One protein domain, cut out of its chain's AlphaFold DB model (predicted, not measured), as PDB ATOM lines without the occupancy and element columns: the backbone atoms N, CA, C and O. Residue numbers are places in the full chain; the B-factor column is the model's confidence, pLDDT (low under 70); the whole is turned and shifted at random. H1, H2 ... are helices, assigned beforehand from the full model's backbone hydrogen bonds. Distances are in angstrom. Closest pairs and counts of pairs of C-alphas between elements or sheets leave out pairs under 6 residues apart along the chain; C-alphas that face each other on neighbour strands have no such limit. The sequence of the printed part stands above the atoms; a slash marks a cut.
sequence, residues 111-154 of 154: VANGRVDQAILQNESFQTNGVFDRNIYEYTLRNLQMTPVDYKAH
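Overview. This is residues 111 to 154 of the 154 residues of the protein "Peptidyl-prolyl cis-trans isomerase ppiD" of gamma proteobacterium IMCC2047 (UniProt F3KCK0). Three helices make a flat, nearly closed ring: H1 is one side, the looped link of residues 123 to 133 makes a corner, H2 is the next side, and the short H3 folds back towards H1. The ring is loosely joined, for no helix touches another, and H3 comes near both H1 and H2. Of the 44 printed residues, 25 are in the named helices H1, H2 and H3, in that order along the chain; there is no named strand, and the class is all helix. The whole is compact, with a radius of gyration of the C-alphas of 10.3 A, and the C-alphas span 27 by 23 by 11 A.

Along the chain. The printed part begins with Val 111, and H1 is residues 113 to 122, running 14.3 A from C-alpha 113 at (25.335, 75.081, 61.517) to C-alpha 122 at (27.168, 89.287, 61.222). In the link that follows, residues 127 to 128 pair with residues 131 to 132, antiparallel, in stretches too short to be named strands. H2 is residues 134 to 143, 14.2 A from first to last C-alpha, and begins at C-alpha 134, (39.090, 86.355, 59.250). H3 is residues 148 to 152, 6.3 A long, and ends at C-alpha 152, (30.542, 77.494, 67.722).

Arrangement. H1 and H2 are apart, with no C-alpha of the one within 8 A of the other. H1 and H3 are close but not clearly touching, with 1 pair of C-alphas within 8 A; their closest C-alphas, those of Val 116 and Lys 152, are 6.6 A apart. H2 and H3 are also close but not clearly touching, with 2 such pairs, and their closest C-alphas, those of Leu 141 and Pro 148, are 7.2 A apart. The centres of H1 and H3 are 11.6 A apart, and those of H2 and H3 are 11.8 A apart. In H1, H2 and H3 every O i to N i+4 pair is within hydrogen-bond range.

Size, cuts and confidence. The two C-alphas farthest apart are those of Val 111 and Asn 129, at 27.5 A, while the first and last printed C-alphas, Val 111 and His 154, are 11.3 A apart. The outline is flat. The printed part has no cut, and it ends at residue 154, the chain's last residue. The link from H1 to H2 is long, with 11 residues, and the link from H2 to H3 is tight, with 4 residues. The mean pLDDT of the printed part is 79.1; residues 111 to 116 and residues 153 to 154 of the model are under 70. The mean is 70 in H1, 88 in H2 and 77 in H3.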
ATOM      1  N   VAL A 111      20.215  74.459  65.983       52.59
ATOM      2  CA  VAL A 111      20.903  75.617  65.433       52.59
ATOM      3  C   VAL A 111      21.657  75.058  64.235       52.59
ATOM      4  O   VAL A 111      22.782  74.588  64.348       52.59
ATOM      5  N   ALA A 112      20.968  74.968  63.091       48.44
ATOM      6  CA  ALA A 112      21.550  74.481  61.854       48.44
ATOM      7  C   ALA A 112      22.877  75.217  61.693       48.44
ATOM      8  O   ALA A 112      22.872  76.440  61.790       48.44
ATOM      9  N   ASN A 113      23.987  74.501  61.508       49.88
ATOM     10  CA  ASN A 113      25.335  75.081  61.517       49.88
ATOM     11  C   ASN A 113      25.445  76.381  60.682       49.88
ATOM     12  O   ASN A 113      26.158  77.304  61.064       49.88
ATOM     13  N   GLY A 114      24.634  76.521  59.623       54.28
ATOM     14  CA  GLY A 114      24.506  77.752  58.838       54.28
ATOM     15  C   GLY A 114      24.005  79.002  59.588       54.28
ATOM     16  O   GLY A 114      24.398  80.102  59.222       54.28
ATOM     17  N   ARG A 115      23.189  78.884  60.647       58.09
ATOM     18  CA  ARG A 115      22.766  80.019  61.494       58.09
ATOM     19  C   ARG A 115      23.868  80.485  62.442       58.09
ATOM     20  O   ARG A 115      24.000  81.692  62.621       58.09
ATOM     21  N   VAL A 116      24.669  79.571  62.998       67.06
ATOM     22  CA  VAL A 116      25.848  79.941  63.807       67.06
ATOM     23  C   VAL A 116      26.880  80.630  62.922       67.06
ATOM     24  O   VAL A 116      27.367  81.704  63.259       67.06
ATOM     25  N   ASP A 117      27.147  80.068  61.742       70.25
ATOM     26  CA  ASP A 117      28.052  80.673  60.765       70.25
ATOM     27  C   ASP A 117      27.572  82.069  60.347       70.25
ATOM     28  O   ASP A 117      28.357  83.014  60.309       70.25
ATOM     29  N   GLN A 118      26.272  82.237  60.103       74.06
ATOM     30  CA  GLN A 118      25.701  83.533  59.760       74.06
ATOM     31  C   GLN A 118      25.755  84.534  60.926       74.06
ATOM     32  O   GLN A 118      26.033  85.707  60.690       74.06
ATOM     33  N   ALA A 119      25.566  84.089  62.172       77.25
ATOM     34  CA  ALA A 119      25.726  84.932  63.357       77.25
ATOM     35  C   ALA A 119      27.184  85.387  63.551       77.25
ATOM     36  O   ALA A 119      27.423  86.551  63.862       77.25
ATOM     37  N   ILE A 120      28.160  84.510  63.293       80.19
ATOM     38  CA  ILE A 120      29.592  84.853  63.315       80.19
ATOM     39  C   ILE A 120      29.913  85.893  62.238       80.19
ATOM     40  O   ILE A 120      30.578  86.886  62.520       80.19
ATOM     41  N   LEU A 121      29.415  85.694  61.014       81.94
ATOM     42  CA  LEU A 121      29.632  86.626  59.903       81.94
ATOM     43  C   LEU A 121      29.000  88.002  60.157       81.94
ATOM     44  O   LEU A 121      29.527  89.012  59.693       81.94
ATOM     45  N   GLN A 122      27.885  88.053  60.889       82.44
ATOM     46  CA  GLN A 122      27.168  89.287  61.222       82.44
ATOM     47  C   GLN A 122      27.666  89.968  62.504       82.44
ATOM     48  O   GLN A 122      27.225  91.074  62.804       82.44
ATOM     49  N   ASN A 123      28.584  89.348  63.249       83.94
ATOM     50  CA  ASN A 123      29.125  89.933  64.468       83.94
ATOM     51  C   ASN A 123      30.094  91.077  64.134       83.94
ATOM     52  O   ASN A 123      31.165  90.847  63.571       83.94
ATOM     53  N   GLU A 124      29.741  92.304  64.527       85.62
ATOM     54  CA  GLU A 124      30.535  93.517  64.281       85.62
ATOM     55  C   GLU A 124      31.964  93.423  64.839       85.62
ATOM     56  O   GLU A 124      32.890  93.992  64.265       85.62
ATOM     57  N   SER A 125      32.176  92.647  65.909       86.25
ATOM     58  CA  SER A 125      33.506  92.443  66.507       86.25
ATOM     59  C   SER A 125      34.459  91.664  65.599       86.25
ATOM     60  O   SER A 125      35.669  91.694  65.809       86.25
ATOM     61  N   PHE A 126      33.931  90.960  64.597       91.38
ATOM     62  CA  PHE A 126      34.708  90.210  63.611       91.38
ATOM     63  C   PHE A 126      34.698  90.873  62.237       91.38
ATOM     64  O   PHE A 126      35.002  90.214  61.246       91.38
ATOM     65  N   GLN A 127      34.330  92.152  62.148       88.06
ATOM     66  CA  GLN A 127      34.248  92.876  60.885       88.06
ATOM     67  C   GLN A 127      35.246  94.033  60.817       88.06
ATOM     68  O   GLN A 127      35.457  94.763  61.781       88.06
ATOM     69  N   THR A 128      35.786  94.256  59.621       88.75
ATOM     70  CA  THR A 128      36.521  95.468  59.248       88.75
ATOM     71  C   THR A 128      35.706  96.182  58.174       88.75
ATOM     72  O   THR A 128      35.435  95.616  57.116       88.75
ATOM     73  N   ASN A 129      35.287  97.426  58.430       85.00
ATOM     74  CA  ASN A 129      34.410  98.197  57.532       85.00
ATOM     75  C   ASN A 129      33.090  97.473  57.173       85.00
ATOM     76  O   ASN A 129      32.620  97.564  56.040       85.00
ATOM     77  N   GLY A 130      32.504  96.734  58.121       81.06
ATOM     78  CA  GLY A 130      31.237  96.017  57.918       81.06
ATOM     79  C   GLY A 130      31.352  94.706  57.129       81.06
ATOM     80  O   GLY A 130      30.339  94.097  56.795       81.06
ATOM     81  N   VAL A 131      32.573  94.264  56.808       80.25
ATOM     82  CA  VAL A 131      32.841  92.990  56.126       80.25
ATOM     83  C   VAL A 131      33.616  92.084  57.063       80.25
ATOM     84  O   VAL A 131      34.554  92.531  57.720       80.25
ATOM     85  N   PHE A 132      33.237  90.808  57.119       87.06
ATOM     86  CA  PHE A 132      33.906  89.823  57.962       87.06
ATOM     87  C   PHE A 132      35.418  89.771  57.693       87.06
ATOM     88  O   PHE A 132      35.857  89.572  56.557       87.06
ATOM     89  N   ASP A 133      36.198  89.904  58.760       87.81
ATOM     90  CA  ASP A 133      37.650  89.854  58.762       87.81
ATOM     91  C   ASP A 133      38.123  88.603  59.507       87.81
ATOM     92  O   ASP A 133      38.116  88.508  60.740       87.81
ATOM     93  N   ARG A 134      38.580  87.623  58.723       83.56
ATOM     94  CA  ARG A 134      39.090  86.355  59.250       83.56
ATOM     95  C   ARG A 134      40.273  86.554  60.200       83.56
ATOM     96  O   ARG A 134      40.390  85.795  61.158       83.56
ATOM     97  N   ASN A 135      41.133  87.546  59.971       85.69
ATOM     98  CA  ASN A 135      42.320  87.740  60.801       85.69
ATOM     99  C   ASN A 135      41.937  88.211  62.207       85.69
ATOM    100  O   ASN A 135      42.525  87.748  63.182       85.69
ATOM    101  N   ILE A 136      40.925  89.079  62.323       89.31
ATOM    102  CA  ILE A 136      40.385  89.528  63.616       89.31
ATOM    103  C   ILE A 136      39.715  88.366  64.346       89.31
ATOM    104  O   ILE A 136      39.956  88.173  65.541       89.31
ATOM    105  N   TYR A 137      38.923  87.565  63.630       89.00
ATOM    106  CA  TYR A 137      38.282  86.377  64.188       89.00
ATOM    107  C   TYR A 137      39.318  85.392  64.753       89.00
ATOM    108  O   TYR A 137      39.280  85.060  65.936       89.00
ATOM    109  N   GLU A 138      40.307  84.987  63.954       86.50
ATOM    110  CA  GLU A 138      41.343  84.037  64.379       86.50
ATOM    111  C   GLU A 138      42.243  84.588  65.494       86.50
ATOM    112  O   GLU A 138      42.619  83.853  66.412       86.50
ATOM    113  N   TYR A 139      42.569  85.882  65.455       90.31
ATOM    114  CA  TYR A 139      43.323  86.549  66.515       90.31
ATOM    115  C   TYR A 139      42.553  86.561  67.840       90.31
ATOM    116  O   TYR A 139      43.111  86.230  68.888       90.31
ATOM    117  N   THR A 140      41.257  86.874  67.792       88.12
ATOM    118  CA  THR A 140      40.380  86.870  68.969       88.12
ATOM    119  C   THR A 140      40.289  85.477  69.580       88.12
ATOM    120  O   THR A 140      40.491  85.318  70.783       88.12
ATOM    121  N   LEU A 141      40.078  84.452  68.752       88.88
ATOM    122  CA  LEU A 141      40.032  83.067  69.217       88.88
ATOM    123  C   LEU A 141      41.347  82.622  69.865       88.88
ATOM    124  O   LEU A 141      41.331  82.020  70.940       88.88
ATOM    125  N   ARG A 142      42.494  82.976  69.271       89.81
ATOM    126  CA  ARG A 142      43.814  82.688  69.853       89.81
ATOM    127  C   ARG A 142      44.014  83.351  71.211       89.81
ATOM    128  O   ARG A 142      44.561  82.713  72.106       89.81
ATOM    129  N   ASN A 143      43.567  84.594  71.379       89.06
ATOM    130  CA  ASN A 143      43.662  85.299  72.659       89.06
ATOM    131  C   ASN A 143      42.773  84.670  73.739       89.06
ATOM    132  O   ASN A 143      43.137  84.680  74.911       89.06
ATOM    133  N   LEU A 144      41.641  84.090  73.337       87.81
ATOM    134  CA  LEU A 144      40.733  83.354  74.217       87.81
ATOM    135  C   LEU A 144      41.146  81.885  74.427       87.81
ATOM    136  O   LEU A 144      40.492  81.185  75.193       87.81
ATOM    137  N   GLN A 145      42.219  81.414  73.776       88.69
ATOM    138  CA  GLN A 145      42.636  80.001  73.750       88.69
ATOM    139  C   GLN A 145      41.517  79.050  73.282       88.69
ATOM    140  O   GLN A 145      41.450  77.900  73.710       88.69
ATOM    141  N   MET A 146      40.640  79.530  72.398       85.81
ATOM    142  CA  MET A 146      39.511  78.775  71.850       85.81
ATOM    143  C   MET A 146      39.791  78.353  70.409       85.81
ATOM    144  O   MET A 146      40.429  79.079  69.645       85.81
ATOM    145  N   THR A 147      39.270  77.197  70.002       84.56
ATOM    146  CA  THR A 147      39.195  76.821  68.585       84.56
ATOM    147  C   THR A 147      37.892  77.329  67.953       84.56
ATOM    148  O   THR A 147      36.929  77.627  68.662       84.56
ATOM    149  N   PRO A 148      37.797  77.401  66.611       75.31
ATOM    150  CA  PRO A 148      36.533  77.715  65.943       75.31
ATOM    151  C   PRO A 148      35.409  76.728  66.282       75.31
ATOM    152  O   PRO A 148      34.242  77.101  66.251       75.31
ATOM    153  N   VAL A 149      35.755  75.477  66.603       76.56
ATOM    154  CA  VAL A 149      34.787  74.466  67.048       76.56
ATOM    155  C   VAL A 149      34.282  74.810  68.449       76.56
ATOM    156  O   VAL A 149      33.073  74.865  68.647       76.56
ATOM    157  N   ASP A 150      35.184  75.144  69.378       76.81
ATOM    158  CA  ASP A 150      34.812  75.549  70.743       76.81
ATOM    159  C   ASP A 150      33.937  76.805  70.749       76.81
ATOM    160  O   ASP A 150      32.990  76.901  71.526       76.81
ATOM    161  N   TYR A 151      34.237  77.758  69.863       81.06
ATOM    162  CA  TYR A 151      33.476  78.998  69.735       81.06
ATOM    163  C   TYR A 151      32.061  78.773  69.198       81.06
ATOM    164  O   TYR A 151      31.140  79.443  69.635       81.06
ATOM    165  N   LYS A 152      31.871  77.832  68.264       76.25
ATOM    166  CA  LYS A 152      30.542  77.494  67.722       76.25
ATOM    167  C   LYS A 152      29.688  76.663  68.682       76.25
ATOM    168  O   LYS A 152      28.485  76.557  68.470       76.25
ATOM    169  N   ALA A 153      30.311  76.039  69.680       66.69
ATOM    170  CA  ALA A 153      29.635  75.239  70.698       66.69
ATOM    171  C   ALA A 153      29.079  76.077  71.870       66.69
ATOM    172  O   ALA A 153      28.429  75.519  72.755       66.69
ATOM    173  N   HIS A 154      29.357  77.385  71.897       57.94
ATOM    174  CA  HIS A 154      28.897  78.351  72.900       57.94
ATOM    175  C   HIS A 154      27.945  79.366  72.264       57.94
ATOM    176  O   HIS A 154      27.031  79.816  72.988       57.94
TER     177      HIS A 154